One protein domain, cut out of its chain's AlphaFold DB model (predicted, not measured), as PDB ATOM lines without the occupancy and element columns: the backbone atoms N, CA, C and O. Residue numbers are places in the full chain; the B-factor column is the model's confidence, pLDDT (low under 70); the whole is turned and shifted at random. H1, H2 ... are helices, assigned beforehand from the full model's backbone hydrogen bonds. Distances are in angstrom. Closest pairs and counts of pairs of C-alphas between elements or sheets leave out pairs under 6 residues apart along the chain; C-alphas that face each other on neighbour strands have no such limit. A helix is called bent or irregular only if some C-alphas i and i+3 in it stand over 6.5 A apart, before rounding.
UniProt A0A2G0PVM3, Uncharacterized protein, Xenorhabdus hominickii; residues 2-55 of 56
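What this domain is: This is residues 2 to 55 of the 56 residues of an uncharacterized protein of Xenorhabdus hominickii (UniProt A0A2G0PVM3). A long helix, H1, sticks out as an arm through residues 2 to 27 and meets a shorter helix, H2, near its end in a wide, open corner; the last residues after H2 fold back beside it. The arm makes most of the length. The printed part has 54 residues with two named helices, H1 then H2, and no named strand: all helix. It is extended, with a radius of gyration of the C-alphas of 19.4 A and spans of 62 by 20 by 10 A.

Where its parts are: H1, residues 2 to 31, begins at C-alpha 2 (-27.487, -26.749, 31.890) and is 42.4 A long. It has a kink of 41 degrees near residue 25 and is only just irregular: C-alphas 25 and 28 are 6.9 A apart. H2, residues 33 to 46, is 20.0 A long and ends at C-alpha 46 (-47.197, -13.869, -23.335).

How they stand to each other: A tight link of one residue joins H1 to H2. They are close but not clearly touching; their closest C-alphas, of Phe 29 and Tyr 36, are 6.8 A apart. They run the same way at a steep tilt of 59 degrees. Every O i to N i+4 pair is within hydrogen-bond range in H2, and 23 of 26 in H1.

The domain as a whole: The C-alphas farthest apart, of Lys 2 and Pro 48, are 61.8 A apart. The printed part has no cut. Its mean pLDDT is 76.1; residues 2 to 3, 23 and 26 to 36 are under 70.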
ATOM      1  N   LYS A   2     -26.351 -26.262  32.716       62.19
ATOM      2  CA  LYS A   2     -27.487 -26.749  31.890       62.19
ATOM      3  C   LYS A   2     -28.191 -25.699  31.003       62.19
ATOM      4  O   LYS A   2     -28.741 -26.070  29.975       62.19
ATOM      5  N   LYS A   3     -28.162 -24.407  31.361       62.59
ATOM      6  CA  LYS A   3     -28.840 -23.340  30.591       62.59
ATOM      7  C   LYS A   3     -28.289 -23.185  29.163       62.59
ATOM      8  O   LYS A   3     -29.057 -22.928  28.246       62.59
ATOM      9  N   TYR A   4     -26.989 -23.410  28.971       75.69
ATOM     10  CA  TYR A   4     -26.347 -23.293  27.658       75.69
ATOM     11  C   TYR A   4     -26.673 -24.466  26.725       75.69
ATOM     12  O   TYR A   4     -26.750 -24.273  25.519       75.69
ATOM     13  N   LEU A   5     -26.948 -25.657  27.270       78.94
ATOM     14  CA  LEU A   5     -27.353 -26.818  26.467       78.94
ATOM     15  C   LEU A   5     -28.698 -26.592  25.770       78.94
ATOM     16  O   LEU A   5     -28.828 -26.882  24.586       78.94
ATOM     17  N   LEU A   6     -29.679 -26.034  26.485       81.25
ATOM     18  CA  LEU A   6     -30.989 -25.714  25.910       81.25
ATOM     19  C   LEU A   6     -30.888 -24.624  24.839       81.25
ATOM     20  O   LEU A   6     -31.517 -24.744  23.793       81.25
ATOM     21  N   LEU A   7     -30.057 -23.603  25.063       79.44
ATOM     22  CA  LEU A   7     -29.805 -22.548  24.076       79.44
ATOM     23  C   LEU A   7     -29.179 -23.103  22.790       79.44
ATOM     24  O   LEU A   7     -29.652 -22.782  21.704       79.44
ATOM     25  N   CYS A   8     -28.174 -23.978  22.898       81.38
ATOM     26  CA  CYS A   8     -27.576 -24.623  21.727       81.38
ATOM     27  C   CYS A   8     -28.571 -25.525  20.985       81.38
ATOM     28  O   CYS A   8     -28.561 -25.566  19.757       81.38
ATOM     29  N   LEU A   9     -29.450 -26.221  21.711       85.38
ATOM     30  CA  LEU A   9     -30.466 -27.084  21.110       85.38
ATOM     31  C   LEU A   9     -31.513 -26.271  20.330       85.38
ATOM     32  O   LEU A   9     -31.883 -26.634  19.212       85.38
ATOM     33  N   VAL A  10     -31.952 -25.137  20.883       86.44
ATOM     34  CA  VAL A  10     -32.861 -24.211  20.194       86.44
ATOM     35  C   VAL A  10     -32.176 -23.597  18.970       86.44
ATOM     36  O   VAL A  10     -32.734 -23.631  17.879       86.44
ATOM     37  N   ALA A  11     -30.936 -23.120  19.097       83.69
ATOM     38  CA  ALA A  11     -30.195 -22.571  17.961       83.69
ATOM     39  C   ALA A  11     -30.015 -23.605  16.830       83.69
ATOM     40  O   ALA A  11     -30.312 -23.314  15.672       83.69
ATOM     41  N   GLY A  12     -29.617 -24.838  17.156       83.62
ATOM     42  CA  GLY A  12     -29.448 -25.907  16.167       83.62
ATOM     43  C   GLY A  12     -30.748 -26.277  15.450       83.62
ATOM     44  O   GLY A  12     -30.758 -26.423  14.231       83.62
ATOM     45  N   THR A  13     -31.862 -26.368  16.182       82.44
ATOM     46  CA  THR A  13     -33.175 -26.669  15.582       82.44
ATOM     47  C   THR A  13     -33.679 -25.535  14.693       82.44
ATOM     48  O   THR A  13     -34.188 -25.809  13.607       82.44
ATOM     49  N   THR A  14     -33.467 -24.271  15.076       81.62
ATOM     50  CA  THR A  14     -33.796 -23.125  14.209       81.62
ATOM     51  C   THR A  14     -32.964 -23.104  12.927       81.62
ATOM     52  O   THR A  14     -33.512 -22.881  11.847       81.62
ATOM     53  N   LEU A  15     -31.667 -23.417  13.013       78.94
ATOM     54  CA  LEU A  15     -30.789 -23.490  11.847       78.94
ATOM     55  C   LEU A  15     -31.230 -24.612  10.895       78.94
ATOM     56  O   LEU A  15     -31.342 -24.401   9.688       78.94
ATOM     57  N   LEU A  16     -31.557 -25.789  11.433       82.31
ATOM     58  CA  LEU A  16     -31.984 -26.935  10.634       82.31
ATOM     59  C   LEU A  16     -33.337 -26.682   9.949       82.31
ATOM     60  O   LEU A  16     -33.488 -26.970   8.763       82.31
ATOM     61  N   ALA A  17     -34.290 -26.069  10.656       77.56
ATOM     62  CA  ALA A  17     -35.574 -25.660  10.088       77.56
ATOM     63  C   ALA A  17     -35.409 -24.614   8.968       77.56
ATOM     64  O   ALA A  17     -36.097 -24.682   7.947       77.56
ATOM     65  N   SER A  18     -34.462 -23.679   9.111       73.62
ATOM     66  CA  SER A  18     -34.162 -22.680   8.073       73.62
ATOM     67  C   SER A  18     -33.581 -23.305   6.795       73.62
ATOM     68  O   SER A  18     -33.933 -22.910   5.686       73.62
ATOM     69  N   MET A  19     -32.756 -24.348   6.924       73.69
ATOM     70  CA  MET A  19     -32.222 -25.066   5.764       73.69
ATOM     71  C   MET A  19     -33.275 -25.945   5.090       73.69
ATOM     72  O   MET A  19     -33.311 -26.028   3.865       73.69
ATOM     73  N   GLN A  20     -34.159 -26.571   5.868       75.31
ATOM     74  CA  GLN A  20     -35.259 -27.368   5.323       75.31
ATOM     75  C   GLN A  20     -36.275 -26.503   4.575       75.31
ATOM     76  O   GLN A  20     -36.708 -26.873   3.489       75.31
ATOM     77  N   THR A  21     -36.617 -25.330   5.107       72.81
ATOM     78  CA  THR A  21     -37.499 -24.376   4.417       72.81
ATOM     79  C   THR A  21     -36.870 -23.854   3.128       72.81
ATOM     80  O   THR A  21     -37.541 -23.853   2.099       72.81
ATOM     81  N   TYR A  22     -35.575 -23.517   3.134       71.00
ATOM     82  CA  TYR A  22     -34.849 -23.179   1.906       71.00
ATOM     83  C   TYR A  22     -34.877 -24.329   0.890       71.00
ATOM     84  O   TYR A  22     -35.207 -24.121  -0.274       71.00
ATOM     85  N   ALA A  23     -34.610 -25.560   1.331       67.56
ATOM     86  CA  ALA A  23     -34.643 -26.731   0.465       67.56
ATOM     87  C   ALA A  23     -36.035 -26.973  -0.135       67.56
ATOM     88  O   ALA A  23     -36.114 -27.279  -1.314       67.56
ATOM     89  N   VAL A  24     -37.123 -26.796   0.622       71.56
ATOM     90  CA  VAL A  24     -38.502 -26.944   0.118       71.56
ATOM     91  C   VAL A  24     -38.859 -25.851  -0.890       71.56
ATOM     92  O   VAL A  24     -39.482 -26.149  -1.904       71.56
ATOM     93  N   VAL A  25     -38.442 -24.605  -0.655       72.25
ATOM     94  CA  VAL A  25     -38.673 -23.490  -1.592       72.25
ATOM     95  C   VAL A  25     -37.848 -23.654  -2.871       72.25
ATOM     96  O   VAL A  25     -38.320 -23.320  -3.955       72.25
ATOM     97  N   CYS A  26     -36.633 -24.195  -2.767       65.25
ATOM     98  CA  CYS A  26     -35.740 -24.399  -3.907       65.25
ATOM     99  C   CYS A  26     -35.923 -25.757  -4.605       65.25
ATOM    100  O   CYS A  26     -35.487 -25.916  -5.744       65.25
ATOM    101  N   LEU A  27     -36.581 -26.731  -3.968       64.25
ATOM    102  CA  LEU A  27     -36.839 -28.059  -4.532       64.25
ATOM    103  C   LEU A  27     -37.529 -28.004  -5.905       64.25
ATOM    104  O   LEU A  27     -37.097 -28.734  -6.790       64.25
ATOM    105  N   PRO A  28     -38.549 -27.153  -6.139       62.62
ATOM    106  CA  PRO A  28     -39.189 -27.033  -7.446       62.62
ATOM    107  C   PRO A  28     -38.199 -26.648  -8.550       62.62
ATOM    108  O   PRO A  28     -38.263 -27.206  -9.644       62.62
ATOM    109  N   PHE A  29     -37.240 -25.768  -8.242       60.41
ATOM    110  CA  PHE A  29     -36.195 -25.345  -9.178       60.41
ATOM    111  C   PHE A  29     -35.180 -26.461  -9.466       60.41
ATOM    112  O   PHE A  29     -34.658 -26.543 -10.574       60.41
ATOM    113  N   ALA A  30     -34.903 -27.329  -8.489       58.81
ATOM    114  CA  ALA A  30     -33.958 -28.436  -8.639       58.81
ATOM    115  C   ALA A  30     -34.585 -29.711  -9.238       58.81
ATOM    116  O   ALA A  30     -33.899 -30.469  -9.919       58.81
ATOM    117  N   VAL A  31     -35.872 -29.969  -8.974       59.06
ATOM    118  CA  VAL A  31     -36.550 -31.244  -9.279       59.06
ATOM    119  C   VAL A  31     -37.407 -31.169 -10.542       59.06
ATOM    120  O   VAL A  31     -37.551 -32.179 -11.226       59.06
ATOM    121  N   LEU A  32     -37.940 -29.994 -10.905       63.66
ATOM    122  CA  LEU A  32     -38.692 -29.810 -12.152       63.66
ATOM    123  C   LEU A  32     -38.052 -28.755 -13.071       63.66
ATOM    124  O   LEU A  32     -38.706 -27.772 -13.429       63.66
ATOM    125  N   PRO A  33     -36.806 -28.968 -13.534       61.38
ATOM    126  CA  PRO A  33     -36.191 -28.083 -14.520       61.38
ATOM    127  C   PRO A  33     -37.051 -27.950 -15.787       61.38
ATOM    128  O   PRO A  33     -37.132 -26.863 -16.349       61.38
ATOM    129  N   LEU A  34     -37.769 -29.015 -16.174       61.84
ATOM    130  CA  LEU A  34     -38.711 -29.003 -17.299       61.84
ATOM    131  C   LEU A  34     -39.913 -28.080 -17.054       61.84
ATOM    132  O   LEU A  34     -40.224 -27.250 -17.901       61.84
ATOM    133  N   ALA A  35     -40.568 -28.158 -15.892       65.94
ATOM    134  CA  ALA A  35     -41.710 -27.281 -15.609       65.94
ATOM    135  C   ALA A  35     -41.284 -25.808 -15.506       65.94
ATOM    136  O   ALA A  35     -42.042 -24.917 -15.882       65.94
ATOM    137  N   TYR A  36     -40.058 -25.554 -15.043       68.88
ATOM    138  CA  TYR A  36     -39.487 -24.214 -15.005       68.88
ATOM    139  C   TYR A  36     -39.244 -23.653 -16.411       68.88
ATOM    140  O   TYR A  36     -39.657 -22.531 -16.703       68.88
ATOM    141  N   THR A  37     -38.652 -24.443 -17.314       74.06
ATOM    142  CA  THR A  37     -38.444 -24.028 -18.709       74.06
ATOM    143  C   THR A  37     -39.755 -23.802 -19.455       74.06
ATOM    144  O   THR A  37     -39.866 -22.807 -20.165       74.06
ATOM    145  N   GLU A  38     -40.763 -24.656 -19.254       77.62
ATOM    146  CA  GLU A  38     -42.092 -24.487 -19.865       77.62
ATOM    147  C   GLU A  38     -42.793 -23.220 -19.349       77.62
ATOM    148  O   GLU A  38     -43.410 -22.476 -20.116       77.62
ATOM    149  N   CYS A  39     -42.661 -22.920 -18.054       75.06
ATOM    150  CA  CYS A  39     -43.248 -21.725 -17.450       75.06
ATOM    151  C   CYS A  39     -42.573 -20.440 -17.959       75.06
ATOM    152  O   CYS A  39     -43.260 -19.497 -18.357       75.06
ATOM    153  N   ILE A  40     -41.236 -20.421 -18.036       82.94
ATOM    154  CA  ILE A  40     -40.480 -19.296 -18.607       82.94
ATOM    155  C   ILE A  40     -40.827 -19.108 -20.084       82.94
ATOM    156  O   ILE A  40     -41.081 -17.981 -20.508       82.94
ATOM    157  N   ALA A  41     -40.875 -20.193 -20.862       82.81
ATOM    158  CA  ALA A  41     -41.243 -20.141 -22.273       82.81
ATOM    159  C   ALA A  41     -42.654 -19.560 -22.454       82.81
ATOM    160  O   ALA A  41     -42.842 -18.634 -23.240       82.81
ATOM    161  N   THR A  42     -43.623 -20.020 -21.659       86.31
ATOM    162  CA  THR A  42     -44.998 -19.502 -21.676       86.31
ATOM    163  C   THR A  42     -45.052 -18.020 -21.288       86.31
ATOM    164  O   THR A  42     -45.712 -17.224 -21.955       86.31
ATOM    165  N   CYS A  43     -44.321 -17.617 -20.246       83.94
ATOM    166  CA  CYS A  43     -44.256 -16.228 -19.793       83.94
ATOM    167  C   CYS A  43     -43.663 -15.290 -20.857       83.94
ATOM    168  O   CYS A  43     -44.199 -14.201 -21.065       83.94
ATOM    169  N   LEU A  44     -42.613 -15.717 -21.567       89.88
ATOM    170  CA  LEU A  44     -41.992 -14.947 -22.650       89.88
ATOM    171  C   LEU A  44     -42.879 -14.857 -23.895       89.88
ATOM    172  O   LEU A  44     -42.931 -13.804 -24.521       89.88
ATOM    173  N   VAL A  45     -43.617 -15.919 -24.233       90.56
ATOM    174  CA  VAL A  45     -44.603 -15.889 -25.329       90.56
ATOM    175  C   VAL A  45     -45.724 -14.891 -25.031       90.56
ATOM    176  O   VAL A  45     -46.147 -14.155 -25.918       90.56
ATOM    177  N   LEU A  46     -46.181 -14.830 -23.776       90.88
ATOM    178  CA  LEU A  46     -47.197 -13.869 -23.335       90.88
ATOM    179  C   LEU A  46     -46.648 -12.441 -23.177       90.88
ATOM    180  O   LEU A  46     -47.418 -11.486 -23.231       90.88
ATOM    181  N   ASN A  47     -45.335 -12.284 -22.985       87.69
ATOM    182  CA  ASN A  47     -44.670 -11.001 -22.748       87.69
ATOM    183  C   ASN A  47     -43.429 -10.838 -23.648       87.69
ATOM    184  O   ASN A  47     -42.309 -10.778 -23.136       87.69
ATOM    185  N   PRO A  48     -43.603 -10.719 -24.977       88.06
ATOM    186  CA  PRO A  48     -42.489 -10.745 -25.930       88.06
ATOM    187  C   PRO A  48     -41.517  -9.563 -25.785       88.06
ATOM    188  O   PRO A  48     -40.359  -9.661 -26.176       88.06
ATOM    189  N   ASP A  49     -41.969  -8.457 -25.190       92.62
ATOM    190  CA  ASP A  49     -41.167  -7.250 -24.947       92.62
ATOM    191  C   ASP A  49     -40.340  -7.320 -23.644       92.62
ATOM    192  O   ASP A  49     -39.607  -6.393 -23.293       92.62
ATOM    193  N   LYS A  50     -40.487  -8.394 -22.857       84.44
ATOM    194  CA  LYS A  50     -39.835  -8.539 -21.552       84.44
ATOM    195  C   LYS A  50     -38.642  -9.481 -21.635       84.44
ATOM    196  O   LYS A  50     -38.646 -10.497 -22.317       84.44
ATOM    197  N   THR A  51     -37.592  -9.145 -20.891       86.19
ATOM    198  CA  THR A  51     -36.403  -9.995 -20.778       86.19
ATOM    199  C   THR A  51     -36.692 -11.237 -19.942       86.19
ATOM    200  O   THR A  51     -37.516 -11.180 -19.033       86.19
ATOM    201  N   THR A  52     -35.908 -12.300 -20.124       77.31
ATOM    202  CA  THR A  52     -35.933 -13.520 -19.290       77.31
ATOM    203  C   THR A  52     -35.939 -13.249 -17.786       77.31
ATOM    204  O   THR A  52     -36.638 -13.946 -17.064       77.31
ATOM    205  N   LYS A  53     -35.263 -12.194 -17.307       77.25
ATOM    206  CA  LYS A  53     -35.281 -11.769 -15.890       77.25
ATOM    207  C   LYS A  53     -36.658 -11.424 -15.323       77.25
ATOM    208  O   LYS A  53     -36.812 -11.436 -14.114       77.25
ATOM    209  N   PHE A  54     -37.623 -11.075 -16.165       78.06
ATOM    210  CA  PHE A  54     -38.996 -10.804 -15.740       78.06
ATOM    211  C   PHE A  54     -39.771 -12.095 -15.440       78.06
ATOM    212  O   PHE A  54     -40.702 -12.073 -14.646       78.06
ATOM    213  N   CYS A  55     -39.383 -13.199 -16.083       72.81
ATOM    214  CA  CYS A  55     -40.036 -14.501 -15.987       72.81
ATOM    215  C   CYS A  55     -39.285 -15.497 -15.080       72.81
ATOM    216  O   CYS A  55     -39.713 -16.645 -14.981       72.81
TER     217      CYS A  55